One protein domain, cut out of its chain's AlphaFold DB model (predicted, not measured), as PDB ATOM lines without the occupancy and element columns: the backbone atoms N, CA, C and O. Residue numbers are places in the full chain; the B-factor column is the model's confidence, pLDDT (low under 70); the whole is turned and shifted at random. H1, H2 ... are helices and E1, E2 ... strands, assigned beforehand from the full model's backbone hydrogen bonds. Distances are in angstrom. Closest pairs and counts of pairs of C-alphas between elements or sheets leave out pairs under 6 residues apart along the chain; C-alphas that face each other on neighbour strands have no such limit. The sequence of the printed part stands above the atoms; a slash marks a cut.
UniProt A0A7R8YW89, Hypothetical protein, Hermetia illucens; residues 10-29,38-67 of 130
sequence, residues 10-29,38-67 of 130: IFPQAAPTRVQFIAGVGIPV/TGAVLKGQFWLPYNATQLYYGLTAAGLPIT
ATOM      1  N   ILE A  10     -41.417  43.082 -41.725       63.28
ATOM      2  CA  ILE A  10     -41.605  41.874 -40.923       63.28
ATOM      3  C   ILE A  10     -40.259  41.543 -40.300       63.28
ATOM      4  O   ILE A  10     -39.305  41.220 -41.010       63.28
ATOM      5  N   PHE A  11     -40.191  41.666 -38.978       67.44
ATOM      6  CA  PHE A  11     -39.001  41.308 -38.226       67.44
ATOM      7  C   PHE A  11     -38.835  39.782 -38.275       67.44
ATOM      8  O   PHE A  11     -39.811  39.063 -38.038       67.44
ATOM      9  N   PRO A  12     -37.642  39.267 -38.625       69.19
ATOM     10  CA  PRO A  12     -37.395  37.833 -38.592       69.19
ATOM     11  C   PRO A  12     -37.569  37.319 -37.161       69.19
ATOM     12  O   PRO A  12     -37.318  38.045 -36.199       69.19
ATOM     13  N   GLN A  13     -37.966  36.054 -37.013       66.75
ATOM     14  CA  GLN A  13     -37.957  35.368 -35.720       66.75
ATOM     15  C   GLN A  13     -36.508  35.058 -35.310       66.75
ATOM     16  O   GLN A  13     -36.082  33.911 -35.277       66.75
ATOM     17  N   ALA A  14     -35.721  36.100 -35.068       67.06
ATOM     18  CA  ALA A  14     -34.407  36.002 -34.465       67.06
ATOM     19  C   ALA A  14     -34.526  36.471 -33.015       67.06
ATOM     20  O   ALA A  14     -35.169  37.482 -32.733       67.06
ATOM     21  N   ALA A  15     -33.928  35.737 -32.080       66.44
ATOM     22  CA  ALA A  15     -33.809  36.222 -30.714       66.44
ATOM     23  C   ALA A  15     -32.868  37.448 -30.712       66.44
ATOM     24  O   ALA A  15     -31.728  37.296 -31.153       66.44
ATOM     25  N   PRO A  16     -33.288  38.641 -30.237       59.00
ATOM     26  CA  PRO A  16     -34.559  38.968 -29.577       59.00
ATOM     27  C   PRO A  16     -35.644  39.570 -30.503       59.00
ATOM     28  O   PRO A  16     -35.440  40.586 -31.158       59.00
ATOM     29  N   THR A  17     -36.864  39.021 -30.436       71.50
ATOM     30  CA  THR A  17     -38.088  39.560 -31.076       71.50
ATOM     31  C   THR A  17     -38.842  40.562 -30.192       71.50
ATOM     32  O   THR A  17     -40.028  40.825 -30.405       71.50
ATOM     33  N   ARG A  18     -38.187  41.100 -29.159       78.69
ATOM     34  CA  ARG A  18     -38.807  41.979 -28.164       78.69
ATOM     35  C   ARG A  18     -38.021  43.274 -28.018       78.69
ATOM     36  O   ARG A  18     -36.802  43.248 -27.866       78.69
ATOM     37  N   VAL A  19     -38.737  44.387 -27.993       83.31
ATOM     38  CA  VAL A  19     -38.219  45.675 -27.537       83.31
ATOM     39  C   VAL A  19     -38.620  45.826 -26.076       83.31
ATOM     40  O   VAL A  19     -39.763  45.561 -25.705       83.31
ATOM     41  N   GLN A  20     -37.661  46.192 -25.229       87.94
ATOM     42  CA  GLN A  20     -37.881  46.352 -23.796       87.94
ATOM     43  C   GLN A  20     -37.665  47.808 -23.411       87.94
ATOM     44  O   GLN A  20     -36.650  48.404 -23.760       87.94
ATOM     45  N   PHE A  21     -38.621  48.352 -22.673       88.50
ATOM     46  CA  PHE A  21     -38.508  49.633 -22.003       88.50
ATOM     47  C   PHE A  21     -38.374  49.362 -20.509       88.50
ATOM     48  O   PHE A  21     -39.215  48.682 -19.919       88.50
ATOM     49  N   ILE A  22     -37.301  49.850 -19.902       93.00
ATOM     50  CA  ILE A  22     -37.036  49.654 -18.479       93.00
ATOM     51  C   ILE A  22     -36.854  51.035 -17.867       93.00
ATOM     52  O   ILE A  22     -35.966  51.777 -18.274       93.00
ATOM     53  N   ALA A  23     -37.698  51.357 -16.894       93.88
ATOM     54  CA  ALA A  23     -37.595  52.556 -16.080       93.88
ATOM     55  C   ALA A  23     -37.464  52.128 -14.619       93.88
ATOM     56  O   ALA A  23     -38.186  51.247 -14.161       93.88
ATOM     57  N   GLY A  24     -36.532  52.720 -13.886       93.00
ATOM     58  CA  GLY A  24     -36.312  52.406 -12.481       93.00
ATOM     59  C   GLY A  24     -36.105  53.676 -11.679       93.00
ATOM     60  O   GLY A  24     -35.463  54.607 -12.156       93.00
ATOM     61  N   VAL A  25     -36.649  53.698 -10.467       90.38
ATOM     62  CA  VAL A  25     -36.400  54.746  -9.475       90.38
ATOM     63  C   VAL A  25     -35.862  54.058  -8.232       90.38
ATOM     64  O   VAL A  25     -36.525  53.181  -7.681       90.38
ATOM     65  N   GLY A  26     -34.653  54.425  -7.816       89.56
ATOM     66  CA  GLY A  26     -34.023  53.947  -6.590       89.56
ATOM     67  C   GLY A  26     -33.818  55.107  -5.631       89.56
ATOM     68  O   GLY A  26     -33.282  56.139  -6.028       89.56
ATOM     69  N   ILE A  27     -34.255  54.938  -4.388       85.38
ATOM     70  CA  ILE A  27     -34.046  55.891  -3.303       85.38
ATOM     71  C   ILE A  27     -33.095  55.223  -2.297       85.38
ATOM     72  O   ILE A  27     -33.434  54.162  -1.757       85.38
ATOM     73  N   PRO A  28     -31.896  55.784  -2.066       79.62
ATOM     74  CA  PRO A  28     -31.020  55.313  -1.004       79.62
ATOM     75  C   PRO A  28     -31.615  55.708   0.352       79.62
ATOM     76  O   PRO A  28     -31.963  56.872   0.557       79.62
ATOM     77  N   VAL A  29     -31.745  54.745   1.264       76.25
ATOM     78  CA  VAL A  29     -32.142  54.997   2.653       76.25
ATOM     79  C   VAL A  29     -30.925  54.734   3.527       76.25
ATOM     80  O   VAL A  29     -30.333  53.656   3.465       76.25
ATOM     81  N   THR A  38     -33.498  51.036  -1.749       85.44
ATOM     82  CA  THR A  38     -34.845  50.559  -2.084       85.44
ATOM     83  C   THR A  38     -35.328  51.238  -3.354       85.44
ATOM     84  O   THR A  38     -35.217  52.453  -3.495       85.44
ATOM     85  N   GLY A  39     -35.874  50.478  -4.296       88.19
ATOM     86  CA  GLY A  39     -36.311  51.040  -5.567       88.19
ATOM     87  C   GLY A  39     -37.422  50.251  -6.234       88.19
ATOM     88  O   GLY A  39     -37.610  49.063  -5.979       88.19
ATOM     89  N   ALA A  40     -38.147  50.932  -7.113       89.50
ATOM     90  CA  ALA A  40     -39.168  50.350  -7.967       89.50
ATOM     91  C   ALA A  40     -38.663  50.293  -9.412       89.50
ATOM     92  O   ALA A  40     -38.042  51.236  -9.905       89.50
ATOM     93  N   VAL A  41     -38.954  49.192 -10.108       91.88
ATOM     94  CA  VAL A  41     -38.594  49.005 -11.518       91.88
ATOM     95  C   VAL A  41     -39.848  48.700 -12.325       91.88
ATOM     96  O   VAL A  41     -40.499  47.678 -12.124       91.88
ATOM     97  N   LEU A  42     -40.156  49.573 -13.278       92.50
ATOM     98  CA  LEU A  42     -41.164  49.366 -14.304       92.50
ATOM     99  C   LEU A  42     -40.505  48.747 -15.541       92.50
ATOM    100  O   LEU A  42     -39.550  49.285 -16.101       92.50
ATOM    101  N   LYS A  43     -41.032  47.602 -15.983       92.44
ATOM    102  CA  LYS A  43     -40.592  46.915 -17.205       92.44
ATOM    103  C   LYS A  43     -41.756  46.801 -18.179       92.44
ATOM    104  O   LYS A  43     -42.696  46.049 -17.943       92.44
ATOM    105  N   GLY A  44     -41.665  47.518 -19.291       88.94
ATOM    106  CA  GLY A  44     -42.517  47.331 -20.458       88.94
ATOM    107  C   GLY A  44     -41.837  46.404 -21.463       88.94
ATOM    108  O   GLY A  44     -40.673  46.602 -21.807       88.94
ATOM    109  N   GLN A  45     -42.552  45.394 -21.955       85.75
ATOM    110  CA  GLN A  45     -42.081  44.548 -23.054       85.75
ATOM    111  C   GLN A  45     -43.044  44.641 -24.234       85.75
ATOM    112  O   GLN A  45     -44.246  44.424 -24.083       85.75
ATOM    113  N   PHE A  46     -42.501  44.957 -25.406       81.12
ATOM    114  CA  PHE A  46     -43.236  45.014 -26.659       81.12
ATOM    115  C   PHE A  46     -42.744  43.909 -27.591       81.12
ATOM    116  O   PHE A  46     -41.573  43.873 -27.974       81.12
ATOM    117  N   TRP A  47     -43.642  42.993 -27.946       78.56
ATOM    118  CA  TRP A  47     -43.354  41.921 -28.892       78.56
ATOM    119  C   TRP A  47     -43.481  42.439 -30.319       78.56
ATOM    120  O   TRP A  47     -44.515  42.991 -30.697       78.56
ATOM    121  N   LEU A  48     -42.430  42.257 -31.118       81.31
ATOM    122  CA  LEU A  48     -42.437  42.699 -32.502       81.31
ATOM    123  C   LEU A  48     -43.269  41.715 -33.334       81.31
ATOM    124  O   LEU A  48     -43.095  40.498 -33.215       81.31
ATOM    125  N   PRO A  49     -44.172  42.220 -34.187       74.31
ATOM    126  CA  PRO A  49     -45.030  41.371 -34.990       74.31
ATOM    127  C   PRO A  49     -44.208  40.688 -36.082       74.31
ATOM    128  O   PRO A  49     -43.580  41.333 -36.923       74.31
ATOM    129  N   TYR A  50     -44.266  39.361 -36.094       72.38
ATOM    130  CA  TYR A  50     -43.626  38.527 -37.115       72.38
ATOM    131  C   TYR A  50     -44.574  38.210 -38.279       72.38
ATOM    132  O   TYR A  50     -44.205  37.521 -39.228       72.38
ATOM    133  N   ASN A  51     -45.819  38.689 -38.220       69.06
ATOM    134  CA  ASN A  51     -46.811  38.482 -39.265       69.06
ATOM    135  C   ASN A  51     -47.663  39.746 -39.464       69.06
ATOM    136  O   ASN A  51     -48.023  40.438 -38.514       69.06
ATOM    137  N   ALA A  52     -48.012  40.045 -40.716       71.25
ATOM    138  CA  ALA A  52     -48.818  41.205 -41.091       71.25
ATOM    139  C   ALA A  52     -50.215  41.211 -40.445       71.25
ATOM    140  O   ALA A  52     -50.741  42.274 -40.123       71.25
ATOM    141  N   THR A  53     -50.804  40.037 -40.208       72.12
ATOM    142  CA  THR A  53     -52.090  39.928 -39.501       72.12
ATOM    143  C   THR A  53     -51.964  40.377 -38.043       72.12
ATOM    144  O   THR A  53     -52.934  40.853 -37.459       72.12
ATOM    145  N   GLN A  54     -50.760  40.280 -37.466       70.00
ATOM    146  CA  GLN A  54     -50.529  40.641 -36.073       70.00
ATOM    147  C   GLN A  54     -50.535  42.142 -35.828       70.00
ATOM    148  O   GLN A  54     -51.069  42.631 -34.837       70.00
ATOM    149  N   LEU A  55     -50.014  42.884 -36.800       71.69
ATOM    150  CA  LEU A  55     -50.130  44.333 -36.822       71.69
ATOM    151  C   LEU A  55     -51.600  44.759 -36.802       71.69
ATOM    152  O   LEU A  55     -51.976  45.621 -36.017       71.69
ATOM    153  N   TYR A  56     -52.437  44.127 -37.629       67.19
ATOM    154  CA  TYR A  56     -53.849  44.487 -37.741       67.19
ATOM    155  C   TYR A  56     -54.620  44.267 -36.432       67.19
ATOM    156  O   TYR A  56     -55.358  45.164 -36.022       67.19
ATOM    157  N   TYR A  57     -54.424  43.130 -35.745       68.75
ATOM    158  CA  TYR A  57     -55.069  42.937 -34.438       68.75
ATOM    159  C   TYR A  57     -54.553  43.954 -33.419       68.75
ATOM    160  O   TYR A  57     -55.352  44.470 -32.650       68.75
ATOM    161  N   GLY A  58     -53.248  44.259 -33.417       71.25
ATOM    162  CA  GLY A  58     -52.658  45.185 -32.448       71.25
ATOM    163  C   GLY A  58     -53.201  46.600 -32.620       71.25
ATOM    164  O   GLY A  58     -53.563  47.253 -31.649       71.25
ATOM    165  N   LEU A  59     -53.349  47.034 -33.870       66.69
ATOM    166  CA  LEU A  59     -53.958  48.312 -34.237       66.69
ATOM    167  C   LEU A  59     -55.447  48.365 -33.869       66.69
ATOM    168  O   LEU A  59     -55.908  49.361 -33.321       66.69
ATOM    169  N   THR A  60     -56.185  47.279 -34.100       63.38
ATOM    170  CA  THR A  60     -57.609  47.200 -33.732       63.38
ATOM    171  C   THR A  60     -57.790  47.184 -32.209       63.38
ATOM    172  O   THR A  60     -58.662  47.870 -31.687       63.38
ATOM    173  N   ALA A  61     -56.936  46.455 -31.482       66.19
ATOM    174  CA  ALA A  61     -56.923  46.425 -30.019       66.19
ATOM    175  C   ALA A  61     -56.531  47.783 -29.411       66.19
ATOM    176  O   ALA A  61     -57.013  48.135 -28.341       66.19
ATOM    177  N   ALA A  62     -55.720  48.573 -30.120       63.06
ATOM    178  CA  ALA A  62     -55.421  49.963 -29.781       63.06
ATOM    179  C   ALA A  62     -56.573  50.941 -30.111       63.06
ATOM    180  O   ALA A  62     -56.382  52.153 -30.044       63.06
ATOM    181  N   GLY A  63     -57.757  50.440 -30.487       57.88
ATOM    182  CA  GLY A  63     -58.944  51.252 -30.763       57.88
ATOM    183  C   GLY A  63     -58.896  52.002 -32.095       57.88
ATOM    184  O   GLY A  63     -59.734  52.866 -32.340       57.88
ATOM    185  N   LEU A  64     -57.937  51.688 -32.971       62.94
ATOM    186  CA  LEU A  64     -57.853  52.303 -34.287       62.94
ATOM    187  C   LEU A  64     -58.757  51.571 -35.291       62.94
ATOM    188  O   LEU A  64     -58.560  50.376 -35.534       62.94
ATOM    189  N   PRO A  65     -59.725  52.266 -35.923       53.38
ATOM    190  CA  PRO A  65     -60.679  51.652 -36.837       53.38
ATOM    191  C   PRO A  65     -60.023  51.398 -38.198       53.38
ATOM    192  O   PRO A  65     -60.195  52.150 -39.156       53.38
ATOM    193  N   ILE A  66     -59.257  50.314 -38.314       60.25
ATOM    194  CA  ILE A  66     -58.844  49.798 -39.620       60.25
ATOM    195  C   ILE A  66     -59.951  48.866 -40.098       60.25
ATOM    196  O   ILE A  66     -59.861  47.656 -39.949       60.25
ATOM    197  N   THR A  67     -61.029  49.408 -40.656       47.28
ATOM    198  CA  THR A  67     -62.037  48.568 -41.307       47.28
ATOM    199  C   THR A  67     -61.438  47.973 -42.578       47.28
ATOM    200  O   THR A  67     -60.860  48.661 -43.427       47.28
TER     201      THR A  67
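This is residues 10 to 29 and 38 to 67 of the 130 residues of the protein "Hypothetical protein" of Hermetia illucens (UniProt A0A7R8YW89). A long, narrow ribbon of two antiparallel strands, E1 and E2, makes most of the length, and one short helix, H1, makes a corner with it beyond the end of E2. The first printed residues, 10 to 17, form a loop near that same end, and residues 62 to 67 trail from the helix. The printed part has 50 residues, with two named strands and one named helix in the order E1, E2, H1; the sheet's order is E1 - E2 and the class is mixed, helices and strands. The whole is extended, with a radius of gyration of the C-alphas of 16.1 A, and flat, spanning 53 by 29 by 8 A.

E1, residues 18 to 29, measures 34.1 A from C-alpha 18 at (-38.807, 41.979, -28.164) to C-alpha 29 at (-32.142, 54.997, 2.653). E2, residues 38 to 47, measures 29.4 A. H1, residues 52 to 61, measures 14.7 A and ends with C-alpha 61 at (-56.923, 46.425, -30.019).

E1 and E2 are antiparallel neighbours, with 174 degrees between their directions. The C-alphas of Arg 18 and Trp 47 face each other at 4.6 A, and those of Gly 26 and Gly 39 at 3.8 A. N 21 and O 44, 2.8 A apart, and N 42 and O 23, 2.7 A apart, are within hydrogen-bond range. A tight link of 4 residues joins E2 to H1. E1 and H1 are apart. In H1, 5 of 6 O i to N i+4 pairs are within hydrogen-bond range.

The two C-alphas farthest apart, those of Val 29 and Thr 67, are 53.5 A apart. Residues 30 to 37, the link from E1 to E2 across the cut, are not printed, and C-alphas 29 and 38 are 7.0 A apart. The mean pLDDT of the printed part is 75.5; residues 10 to 16, 51, 56 to 57 and 59 to 67 of the model are under 70.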